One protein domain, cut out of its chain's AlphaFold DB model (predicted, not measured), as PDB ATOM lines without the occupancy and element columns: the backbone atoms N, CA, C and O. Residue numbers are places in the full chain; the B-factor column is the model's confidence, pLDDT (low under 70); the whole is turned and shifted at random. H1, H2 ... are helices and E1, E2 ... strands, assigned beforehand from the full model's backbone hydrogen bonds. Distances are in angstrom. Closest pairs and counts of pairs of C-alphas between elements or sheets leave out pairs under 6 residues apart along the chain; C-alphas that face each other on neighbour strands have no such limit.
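What this domain is: This is residues 142 to 220 of the 224 residues of an uncharacterized protein of Candidatus Poribacteria bacterium (UniProt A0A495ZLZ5). A twisted, curled sheet of four strands makes one side of the domain and H3 lies at the far side, with H2 between them and H3 packing across H2. H1 meets the sheet with its first residues. The printed part has 79 residues, in the order H1 E1 E2 E3 E4 H2 H3; the sheet runs E1 E2 E3 E4, antiparallel, and the class is mixed. The whole is compact, with a radius of gyration of the C-alphas of 12.2 A and spans of 31 by 28 by 21 A.

How they stand to each other: H1, residues 143 to 149, is on the sheet but only grazes it, with residues 143 to 144. E1, residues 159 to 161, E2, residues 169 to 175, E3, residues 180 to 186, and E4, residues 191 to 194, form a meander, each strand the antiparallel neighbour of the one before. In the hairpin E1 and E2, N 170 and O 160 are 2.8 A apart; in E2 and E3, N 173 and O 183, 2.8 A; in E3 and E4, N 194 and O 184, 2.9 A. H2, residues 196 to 204, stands up from the sheet over E4, at a height over the sheet of 9.5 A, on a local plane fitted to 6 C-alphas, only just enough. H1 and H2 only just touch, with 3 pairs of C-alphas within 8 A, the closest those of Leu 143 and Val 196, 5.6 A. H3, residues 209 to 219, touches H2 about perpendicular, at 75 degrees; their closest C-alphas, of Ile 197 and Ala 213, are 5.7 A apart. H3 is not on the sheet. In H1, H2 and H3 every O i to N i+4 pair is within hydrogen-bond range.

Where its parts are: H1 begins at C-alpha 143 (-24.475, 16.448, -29.905). E2 measures 19.3 A, E3 18.1 A, H2 12.3 A and H3 15.2 A, ending at C-alpha 219 (-26.551, 6.211, -40.319).

The domain as a whole: The C-alphas farthest apart, of Ser 167 and Glu 218, are 34.8 A apart. The printed part has no cut, and no link is long. Residues 189 to 193 are under pLDDT 70.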
ATOM      1  N   GLU A 142     -25.452  17.042 -34.475       83.81
ATOM      2  CA  GLU A 142     -25.589  17.874 -33.277       83.81
ATOM      3  C   GLU A 142     -25.516  16.959 -32.053       83.81
ATOM      4  O   GLU A 142     -26.200  15.937 -31.990       83.81
ATOM      5  N   LEU A 143     -24.661  17.296 -31.083       84.75
ATOM      6  CA  LEU A 143     -24.475  16.448 -29.905       84.75
ATOM      7  C   LEU A 143     -25.787  16.274 -29.125       84.75
ATOM      8  O   LEU A 143     -26.055  15.187 -28.625       84.75
ATOM      9  N   GLU A 144     -26.624  17.313 -29.074       83.06
ATOM     10  CA  GLU A 144     -27.943  17.284 -28.426       83.06
ATOM     11  C   GLU A 144     -28.878  16.220 -29.011       83.06
ATOM     12  O   GLU A 144     -29.545  15.514 -28.249       83.06
ATOM     13  N   ASP A 145     -28.888  16.053 -30.337       85.00
ATOM     14  CA  ASP A 145     -29.712  15.039 -30.999       85.00
ATOM     15  C   ASP A 145     -29.318  13.646 -30.511       85.00
ATOM     16  O   ASP A 145     -30.169  12.864 -30.087       85.00
ATOM     17  N   ILE A 146     -28.017  13.364 -30.473       88.44
ATOM     18  CA  ILE A 146     -27.505  12.073 -30.014       88.44
ATOM     19  C   ILE A 146     -27.747  11.876 -28.518       88.44
ATOM     20  O   ILE A 146     -28.169  10.795 -28.122       88.44
ATOM     21  N   LEU A 147     -27.575  12.900 -27.678       84.94
ATOM     22  CA  LEU A 147     -27.924  12.810 -26.256       84.94
ATOM     23  C   LEU A 147     -29.391  12.394 -26.056       84.94
ATOM     24  O   LEU A 147     -29.683  11.511 -25.241       84.94
ATOM     25  N   SER A 148     -30.302  12.976 -26.839       85.00
ATOM     26  CA  SER A 148     -31.740  12.714 -26.731       85.00
ATOM     27  C   SER A 148     -32.112  11.257 -27.033       85.00
ATOM     28  O   SER A 148     -33.005  10.700 -26.392       85.00
ATOM     29  N   GLU A 149     -31.382  10.598 -27.937       86.44
ATOM     30  CA  GLU A 149     -31.590   9.185 -28.283       86.44
ATOM     31  C   GLU A 149     -31.286   8.241 -27.120       86.44
ATOM     32  O   GLU A 149     -31.925   7.198 -26.973       86.44
ATOM     33  N   TYR A 150     -30.349   8.637 -26.262       85.50
ATOM     34  CA  TYR A 150     -29.987   7.909 -25.050       85.50
ATOM     35  C   TYR A 150     -30.781   8.385 -23.823       85.50
ATOM     36  O   TYR A 150     -30.480   7.993 -22.695       85.50
ATOM     37  N   GLY A 151     -31.817   9.207 -24.025       82.25
ATOM     38  CA  GLY A 151     -32.672   9.722 -22.956       82.25
ATOM     39  C   GLY A 151     -31.990  10.769 -22.075       82.25
ATOM     40  O   GLY A 151     -32.403  10.967 -20.930       82.25
ATOM     41  N   VAL A 152     -30.946  11.421 -22.585       83.19
ATOM     42  CA  VAL A 152     -30.216  12.483 -21.895       83.19
ATOM     43  C   VAL A 152     -30.709  13.831 -22.411       83.19
ATOM     44  O   VAL A 152     -30.614  14.121 -23.599       83.19
ATOM     45  N   PHE A 153     -31.232  14.663 -21.512       84.62
ATOM     46  CA  PHE A 153     -31.870  15.932 -21.864       84.62
ATOM     47  C   PHE A 153     -31.213  17.084 -21.097       84.62
ATOM     48  O   PHE A 153     -31.561  17.312 -19.936       84.62
ATOM     49  N   PRO A 154     -30.253  17.791 -21.720       83.81
ATOM     50  CA  PRO A 154     -29.681  19.012 -21.170       83.81
ATOM     51  C   PRO A 154     -30.753  20.072 -20.895       83.81
ATOM     52  O   PRO A 154     -31.733  20.197 -21.629       83.81
ATOM     53  N   ASP A 155     -30.557  20.846 -19.835       82.06
ATOM     54  CA  ASP A 155     -31.329  22.048 -19.562       82.06
ATOM     55  C   ASP A 155     -30.927  23.202 -20.500       82.06
ATOM     56  O   ASP A 155     -30.040  23.090 -21.346       82.06
ATOM     57  N   ASN A 156     -31.560  24.361 -20.319       77.75
ATOM     58  CA  ASN A 156     -31.307  25.554 -21.134       77.75
ATOM     59  C   ASN A 156     -29.880  26.127 -20.985       77.75
ATOM     60  O   ASN A 156     -29.526  27.063 -21.699       77.75
ATOM     61  N   LEU A 157     -29.089  25.632 -20.029       76.44
ATOM     62  CA  LEU A 157     -27.685  25.991 -19.821       76.44
ATOM     63  C   LEU A 157     -26.736  24.915 -20.372       76.44
ATOM     64  O   LEU A 157     -25.525  25.011 -20.164       76.44
ATOM     65  N   GLY A 158     -27.267  23.893 -21.052       80.94
ATOM     66  CA  GLY A 158     -26.499  22.768 -21.570       80.94
ATOM     67  C   GLY A 158     -26.044  21.805 -20.475       80.94
ATOM     68  O   GLY A 158     -25.042  21.116 -20.660       80.94
ATOM     69  N   LYS A 159     -26.722  21.757 -19.323       84.69
ATOM     70  CA  LYS A 159     -26.359  20.890 -18.195       84.69
ATOM     71  C   LYS A 159     -27.344  19.750 -18.019       84.69
ATOM     72  O   LYS A 159     -28.547  19.931 -18.147       84.69
ATOM     73  N   SER A 160     -26.853  18.570 -17.666       84.88
ATOM     74  CA  SER A 160     -27.706  17.457 -17.234       84.88
ATOM     75  C   SER A 160     -26.932  16.538 -16.299       84.88
ATOM     76  O   SER A 160     -25.708  16.607 -16.196       84.88
ATOM     77  N   THR A 161     -27.641  15.664 -15.592       84.38
ATOM     78  CA  THR A 161     -27.021  14.604 -14.798       84.38
ATOM     79  C   THR A 161     -26.162  13.714 -15.692       84.38
ATOM     80  O   THR A 161     -26.604  13.279 -16.758       84.38
ATOM     81  N   CYS A 162     -24.931  13.441 -15.260       83.56
ATOM     82  CA  CYS A 162     -24.045  12.518 -15.949       83.56
ATOM     83  C   CYS A 162     -24.623  11.095 -15.896       83.56
ATOM     84  O   CYS A 162     -24.874  10.588 -14.798       83.56
ATOM     85  N   PRO A 163     -24.782  10.396 -17.037       76.88
ATOM     86  CA  PRO A 163     -25.343   9.045 -17.026       76.88
ATOM     87  C   PRO A 163     -24.422   8.015 -16.337       76.88
ATOM     88  O   PRO A 163     -24.897   6.969 -15.900       76.88
ATOM     89  N   LYS A 164     -23.117   8.310 -16.192       75.25
ATOM     90  CA  LYS A 164     -22.118   7.465 -15.496       75.25
ATOM     91  C   LYS A 164     -22.085   7.703 -13.994       75.25
ATOM     92  O   LYS A 164     -21.940   6.771 -13.207       75.25
ATOM     93  N   CYS A 165     -22.164   8.976 -13.624       79.25
ATOM     94  CA  CYS A 165     -21.962   9.471 -12.274       79.25
ATOM     95  C   CYS A 165     -23.213  10.259 -11.882       79.25
ATOM     96  O   CYS A 165     -23.210  11.481 -11.966       79.25
ATOM     97  N   PRO A 166     -24.293   9.590 -11.436       74.25
ATOM     98  CA  PRO A 166     -25.571  10.256 -11.175       74.25
ATOM     99  C   PRO A 166     -25.507  11.335 -10.087       74.25
ATOM    100  O   PRO A 166     -26.444  12.107  -9.920       74.25
ATOM    101  N   SER A 167     -24.420  11.373  -9.313       79.75
ATOM    102  CA  SER A 167     -24.160  12.402  -8.311       79.75
ATOM    103  C   SER A 167     -23.612  13.706  -8.896       79.75
ATOM    104  O   SER A 167     -23.360  14.630  -8.126       79.75
ATOM    105  N   THR A 168     -23.368  13.775 -10.208       82.44
ATOM    106  CA  THR A 168     -22.586  14.842 -10.840       82.44
ATOM    107  C   THR A 168     -23.254  15.302 -12.132       82.44
ATOM    108  O   THR A 168     -23.968  14.552 -12.803       82.44
ATOM    109  N   GLU A 169     -23.058  16.573 -12.467       84.69
ATOM    110  CA  GLU A 169     -23.568  17.159 -13.702       84.69
ATOM    111  C   GLU A 169     -22.493  17.087 -14.788       84.69
ATOM    112  O   GLU A 169     -21.297  17.225 -14.516       84.69
ATOM    113  N   PHE A 170     -22.923  16.889 -16.029       85.81
ATOM    114  CA  PHE A 170     -22.117  17.226 -17.189       85.81
ATOM    115  C   PHE A 170     -22.561  18.567 -17.768       85.81
ATOM    116  O   PHE A 170     -23.673  19.036 -17.520       85.81
ATOM    117  N   THR A 171     -21.683  19.192 -18.544       85.75
ATOM    118  CA  THR A 171     -21.968  20.432 -19.270       85.75
ATOM    119  C   THR A 171     -21.577  20.272 -20.731       85.75
ATOM    120  O   THR A 171     -20.498  19.760 -21.041       85.75
ATOM    121  N   LEU A 172     -22.461  20.704 -21.624       85.44
ATOM    122  CA  LEU A 172     -22.189  20.854 -23.043       85.44
ATOM    123  C   LEU A 172     -21.290  22.064 -23.289       85.44
ATOM    124  O   LEU A 172     -21.490  23.142 -22.728       85.44
ATOM    125  N   MET A 173     -20.304  21.897 -24.159       82.50
ATOM    126  CA  MET A 173     -19.340  22.927 -24.516       82.50
ATOM    127  C   MET A 173     -19.554  23.373 -25.957       82.50
ATOM    128  O   MET A 173     -19.551  22.572 -26.897       82.50
ATOM    129  N   LEU A 174     -19.765  24.679 -26.105       79.81
ATOM    130  CA  LEU A 174     -19.965  25.340 -27.384       79.81
ATOM    131  C   LEU A 174     -18.623  25.460 -28.113       79.81
ATOM    132  O   LEU A 174     -17.689  26.085 -27.607       79.81
ATOM    133  N   TYR A 175     -18.535  24.918 -29.321       78.81
ATOM    134  CA  TYR A 175     -17.407  25.154 -30.203       78.81
ATOM    135  C   TYR A 175     -17.592  26.501 -30.908       78.81
ATOM    136  O   TYR A 175     -18.441  26.662 -31.782       78.81
ATOM    137  N   VAL A 176     -16.812  27.503 -30.488       76.00
ATOM    138  CA  VAL A 176     -16.956  28.903 -30.932       76.00
ATOM    139  C   VAL A 176     -16.952  29.068 -32.461       76.00
ATOM    140  O   VAL A 176     -17.788  29.825 -32.952       76.00
ATOM    141  N   PRO A 177     -16.083  28.387 -33.240       75.94
ATOM    142  CA  PRO A 177     -16.063  28.556 -34.694       75.94
ATOM    143  C   PRO A 177     -17.350  28.118 -35.402       75.94
ATOM    144  O   PRO A 177     -17.713  28.719 -36.411       75.94
ATOM    145  N   THR A 178     -18.035  27.090 -34.898       72.12
ATOM    146  CA  THR A 178     -19.265  26.563 -35.513       72.12
ATOM    147  C   THR A 178     -20.529  27.060 -34.821       72.12
ATOM    148  O   THR A 178     -21.605  27.007 -35.413       72.12
ATOM    149  N   GLY A 179     -20.415  27.556 -33.585       76.69
ATOM    150  CA  GLY A 179     -21.551  27.949 -32.755       76.69
ATOM    151  C   GLY A 179     -22.409  26.762 -32.316       76.69
ATOM    152  O   GLY A 179     -23.596  26.946 -32.058       76.69
ATOM    153  N   ARG A 180     -21.839  25.550 -32.256       77.31
ATOM    154  CA  ARG A 180     -22.558  24.304 -31.947       77.31
ATOM    155  C   ARG A 180     -22.009  23.636 -30.697       77.31
ATOM    156  O   ARG A 180     -20.821  23.744 -30.400       77.31
ATOM    157  N   TYR A 181     -22.865  22.925 -29.971       79.44
ATOM    158  CA  TYR A 181     -22.416  22.020 -28.920       79.44
ATOM    159  C   TYR A 181     -21.843  20.760 -29.565       79.44
ATOM    160  O   TYR A 181     -22.576  19.929 -30.096       79.44
ATOM    161  N   GLU A 182     -20.519  20.654 -29.556       80.06
ATOM    162  CA  GLU A 182     -19.794  19.538 -30.183       80.06
ATOM    163  C   GLU A 182     -19.143  18.627 -29.152       80.06
ATOM    164  O   GLU A 182     -18.784  17.493 -29.464       80.06
ATOM    165  N   THR A 183     -18.990  19.120 -27.922       83.38
ATOM    166  CA  THR A 183     -18.369  18.367 -26.842       83.38
ATOM    167  C   THR A 183     -19.170  18.454 -25.555       83.38
ATOM    168  O   THR A 183     -19.920  19.403 -25.332       83.38
ATOM    169  N   TRP A 184     -19.008  17.462 -24.690       83.12
ATOM    170  CA  TRP A 184     -19.530  17.469 -23.326       83.12
ATOM    171  C   TRP A 184     -18.425  17.105 -22.341       83.12
ATOM    172  O   TRP A 184     -17.463  16.433 -22.703       83.12
ATOM    173  N   CYS A 185     -18.539  17.564 -21.100       79.44
ATOM    174  CA  CYS A 185     -17.569  17.274 -20.049       79.44
ATOM    175  C   CYS A 185     -18.281  16.966 -18.729       79.44
ATOM    176  O   CYS A 185     -19.185  17.702 -18.327       79.44
ATOM    177  N   CYS A 186     -17.851  15.903 -18.046       81.44
ATOM    178  CA  CYS A 186     -18.235  15.571 -16.674       81.44
ATOM    179  C   CYS A 186     -17.011  15.733 -15.761       81.44
ATOM    180  O   CYS A 186     -16.090  14.917 -15.804       81.44
ATOM    181  N   MET A 187     -17.015  16.752 -14.894       71.38
ATOM    182  CA  MET A 187     -15.849  17.121 -14.069       71.38
ATOM    183  C   MET A 187     -15.360  15.991 -13.147       71.38
ATOM    184  O   MET A 187     -14.159  15.813 -12.950       71.38
ATOM    185  N   ASP A 188     -16.280  15.190 -12.614       72.50
ATOM    186  CA  ASP A 188     -15.956  14.125 -11.659       72.50
ATOM    187  C   ASP A 188     -15.618  12.790 -12.318       72.50
ATOM    188  O   ASP A 188     -15.015  11.912 -11.697       72.50
ATOM    189  N   CYS A 189     -15.974  12.626 -13.590       66.44
ATOM    190  CA  CYS A 189     -15.687  11.407 -14.324       66.44
ATOM    191  C   CYS A 189     -14.185  11.279 -14.653       66.44
ATOM    192  O   CYS A 189     -13.763  10.200 -15.058       66.44
ATOM    193  N   LYS A 190     -13.382  12.348 -14.459       58.16
ATOM    194  CA  LYS A 190     -11.968  12.484 -14.901       58.16
ATOM    195  C   LYS A 190     -11.736  12.140 -16.374       58.16
ATOM    196  O   LYS A 190     -10.611  11.944 -16.819       58.16
ATOM    197  N   ASP A 191     -12.832  12.102 -17.097       56.59
ATOM    198  CA  ASP A 191     -13.003  11.611 -18.435       56.59
ATOM    199  C   ASP A 191     -13.411  12.891 -19.186       56.59
ATOM    200  O   ASP A 191     -14.415  13.511 -18.833       56.59
ATOM    201  N   GLY A 192     -12.525  13.366 -20.066       59.84
ATOM    202  CA  GLY A 192     -12.460  14.745 -20.561       59.84
ATOM    203  C   GLY A 192     -13.588  15.191 -21.500       59.84
ATOM    204  O   GLY A 192     -14.723  14.743 -21.423       59.84
ATOM    205  N   ALA A 193     -13.268  16.155 -22.365       59.41
ATOM    206  CA  ALA A 193     -14.174  16.681 -23.381       59.41
ATOM    207  C   ALA A 193     -14.453  15.621 -24.458       59.41
ATOM    208  O   ALA A 193     -13.557  15.275 -25.225       59.41
ATOM    209  N   TYR A 194     -15.687  15.147 -24.539       77.94
ATOM    210  CA  TYR A 194     -16.082  14.064 -25.433       77.94
ATOM    211  C   TYR A 194     -16.904  14.565 -26.595       77.94
ATOM    212  O   TYR A 194     -17.876  15.291 -26.394       77.94
ATOM    213  N   ASN A 195     -16.535  14.148 -27.800       87.94
ATOM    214  CA  ASN A 195     -17.345  14.388 -28.984       87.94
ATOM    215  C   ASN A 195     -18.470  13.336 -29.098       87.94
ATOM    216  O   ASN A 195     -18.605  12.441 -28.261       87.94
ATOM    217  N   VAL A 196     -19.294  13.449 -30.137       90.56
ATOM    218  CA  VAL A 196     -20.432  12.549 -30.377       90.56
ATOM    219  C   VAL A 196     -20.043  11.067 -30.497       90.56
ATOM    220  O   VAL A 196     -20.750  10.208 -29.974       90.56
ATOM    221  N   ILE A 197     -18.900  10.756 -31.116       91.38
ATOM    222  CA  ILE A 197     -18.383   9.384 -31.236       91.38
ATOM    223  C   ILE A 197     -18.014   8.859 -29.856       91.38
ATOM    224  O   ILE A 197     -18.415   7.756 -29.497       91.38
ATOM    225  N   ASP A 198     -17.299   9.665 -29.070       88.88
ATOM    226  CA  ASP A 198     -16.867   9.261 -27.735       88.88
ATOM    227  C   ASP A 198     -18.074   9.036 -26.815       88.88
ATOM    228  O   ASP A 198     -18.099   8.073 -26.054       88.88
ATOM    229  N   PHE A 199     -19.110   9.880 -26.917       87.50
ATOM    230  CA  PHE A 199     -20.357   9.697 -26.173       87.50
ATOM    231  C   PHE A 199     -21.029   8.359 -26.500       87.50
ATOM    232  O   PHE A 199     -21.401   7.618 -25.591       87.50
ATOM    233  N   VAL A 200     -21.182   8.042 -27.788       90.25
ATOM    234  CA  VAL A 200     -21.840   6.809 -28.237       90.25
ATOM    235  C   VAL A 200     -21.017   5.586 -27.852       90.25
ATOM    236  O   VAL A 200     -21.559   4.650 -27.271       90.25
ATOM    237  N   ALA A 201     -19.707   5.615 -28.101       89.56
ATOM    238  CA  ALA A 201     -18.791   4.554 -27.697       89.56
ATOM    239  C   ALA A 201     -18.886   4.290 -26.189       89.56
ATOM    240  O   ALA A 201     -18.997   3.146 -25.740       89.56
ATOM    241  N   TRP A 202     -18.949   5.372 -25.414       85.88
ATOM    242  CA  TRP A 202     -19.094   5.320 -23.974       85.88
ATOM    243  C   TRP A 202     -20.440   4.724 -23.528       85.88
ATOM    244  O   TRP A 202     -20.452   3.817 -22.693       85.88
ATOM    245  N   MET A 203     -21.565   5.168 -24.099       85.56
ATOM    246  CA  MET A 203     -22.900   4.628 -23.797       85.56
ATOM    247  C   MET A 203     -23.051   3.156 -24.203       85.56
ATOM    248  O   MET A 203     -23.766   2.400 -23.544       85.56
ATOM    249  N   GLU A 204     -22.382   2.741 -25.278       88.12
ATOM    250  CA  GLU A 204     -22.381   1.363 -25.777       88.12
ATOM    251  C   GLU A 204     -21.369   0.459 -25.052       88.12
ATOM    252  O   GLU A 204     -21.404  -0.760 -25.230       88.12
ATOM    253  N   GLY A 205     -20.492   1.023 -24.214       87.50
ATOM    254  CA  GLY A 205     -19.463   0.277 -23.487       87.50
ATOM    255  C   GLY A 205     -18.412  -0.346 -24.409       87.50
ATOM    256  O   GLY A 205     -17.984  -1.477 -24.168       87.50
ATOM    257  N   THR A 206     -18.034   0.362 -25.474       87.31
ATOM    258  CA  THR A 206     -17.058  -0.087 -26.474       87.31
ATOM    259  C   THR A 206     -15.893   0.890 -26.599       87.31
ATOM    260  O   THR A 206     -16.085   2.102 -26.565       87.31
ATOM    261  N   ASP A 207     -14.693   0.353 -26.814       86.44
ATOM    262  CA  ASP A 207     -13.485   1.136 -27.114       86.44
ATOM    263  C   ASP A 207     -13.245   1.261 -28.636       86.44
ATOM    264  O   ASP A 207     -12.289   1.898 -29.080       86.44
ATOM    265  N   ASP A 208     -14.107   0.649 -29.461       89.12
ATOM    266  CA  ASP A 208     -14.034   0.689 -30.927       89.12
ATOM    267  C   ASP A 208     -14.568   2.020 -31.486       89.12
ATOM    268  O   ASP A 208     -15.646   2.092 -32.085       89.12
ATOM    269  N   LEU A 209     -13.806   3.096 -31.271       89.25
ATOM    270  CA  LEU A 209     -14.159   4.442 -31.729       89.25
ATOM    271  C   LEU A 209     -14.311   4.520 -33.253       89.25
ATOM    272  O   LEU A 209     -15.193   5.215 -33.752       89.25
ATOM    273  N   GLN A 210     -13.480   3.790 -34.004       87.69
ATOM    274  CA  GLN A 210     -13.551   3.784 -35.463       87.69
ATOM    275  C   GLN A 210     -14.815   3.079 -35.958       87.69
ATOM    276  O   GLN A 210     -15.502   3.614 -36.828       87.69
ATOM    277  N   GLY A 211     -15.180   1.936 -35.377       87.75
ATOM    278  CA  GLY A 211     -16.436   1.264 -35.698       87.75
ATOM    279  C   GLY A 211     -17.666   2.082 -35.308       87.75
ATOM    280  O   GLY A 211     -18.652   2.085 -36.046       87.75
ATOM    281  N   VAL A 212     -17.625   2.808 -34.185       92.25
ATOM    282  CA  VAL A 212     -18.695   3.748 -33.796       92.25
ATOM    283  C   VAL A 212     -18.811   4.882 -34.812       92.25
ATOM    284  O   VAL A 212     -19.907   5.150 -35.304       92.25
ATOM    285  N   ALA A 213     -17.692   5.510 -35.175       89.62
ATOM    286  CA  ALA A 213     -17.669   6.585 -36.157       89.62
ATOM    287  C   ALA A 213     -18.201   6.124 -37.523       89.62
ATOM    288  O   ALA A 213     -19.026   6.816 -38.111       89.62
ATOM    289  N   MET A 214     -17.821   4.927 -37.985       88.50
ATOM    290  CA  MET A 214     -18.351   4.336 -39.220       88.50
ATOM    291  C   MET A 214     -19.870   4.153 -39.154       88.50
ATOM    292  O   MET A 214     -20.571   4.613 -40.048       88.50
ATOM    293  N   ARG A 215     -20.405   3.561 -38.076       90.19
ATOM    294  CA  ARG A 215     -21.861   3.371 -37.920       90.19
ATOM    295  C   ARG A 215     -22.624   4.691 -37.900       90.19
ATOM    296  O   ARG A 215     -23.698   4.786 -38.491       90.19
ATOM    297  N   LEU A 216     -22.093   5.703 -37.214       89.56
ATOM    298  CA  LEU A 216     -22.686   7.040 -37.194       89.56
ATOM    299  C   LEU A 216     -22.643   7.676 -38.587       89.56
ATOM    300  O   LEU A 216     -23.645   8.213 -39.051       89.56
ATOM    301  N   ALA A 217     -21.520   7.560 -39.293       87.69
ATOM    302  CA  ALA A 217     -21.380   8.088 -40.642       87.69
ATOM    303  C   ALA A 217     -22.331   7.397 -41.642       87.69
ATOM    304  O   ALA A 217     -23.011   8.084 -42.405       87.69
ATOM    305  N   GLU A 218     -22.466   6.067 -41.590       86.50
ATOM    306  CA  GLU A 218     -23.441   5.299 -42.386       86.50
ATOM    307  C   GLU A 218     -24.875   5.734 -42.067       86.50
ATOM    308  O   GLU A 218     -25.671   6.017 -42.963       86.50
ATOM    309  N   ARG A 219     -25.210   5.839 -40.777       84.50
ATOM    310  CA  ARG A 219     -26.551   6.211 -40.319       84.50
ATOM    311  C   ARG A 219     -26.959   7.609 -40.777       84.50
ATOM    312  O   ARG A 219     -28.126   7.822 -41.109       84.50
ATOM    313  N   ALA A 220     -26.026   8.553 -40.781       83.31
ATOM    314  CA  ALA A 220     -26.261   9.900 -41.282       83.31
ATOM    315  C   ALA A 220     -26.201   9.998 -42.820       83.31
ATOM    316  O   ALA A 220     -26.468  11.066 -43.373       83.31
TER     317      ALA A 220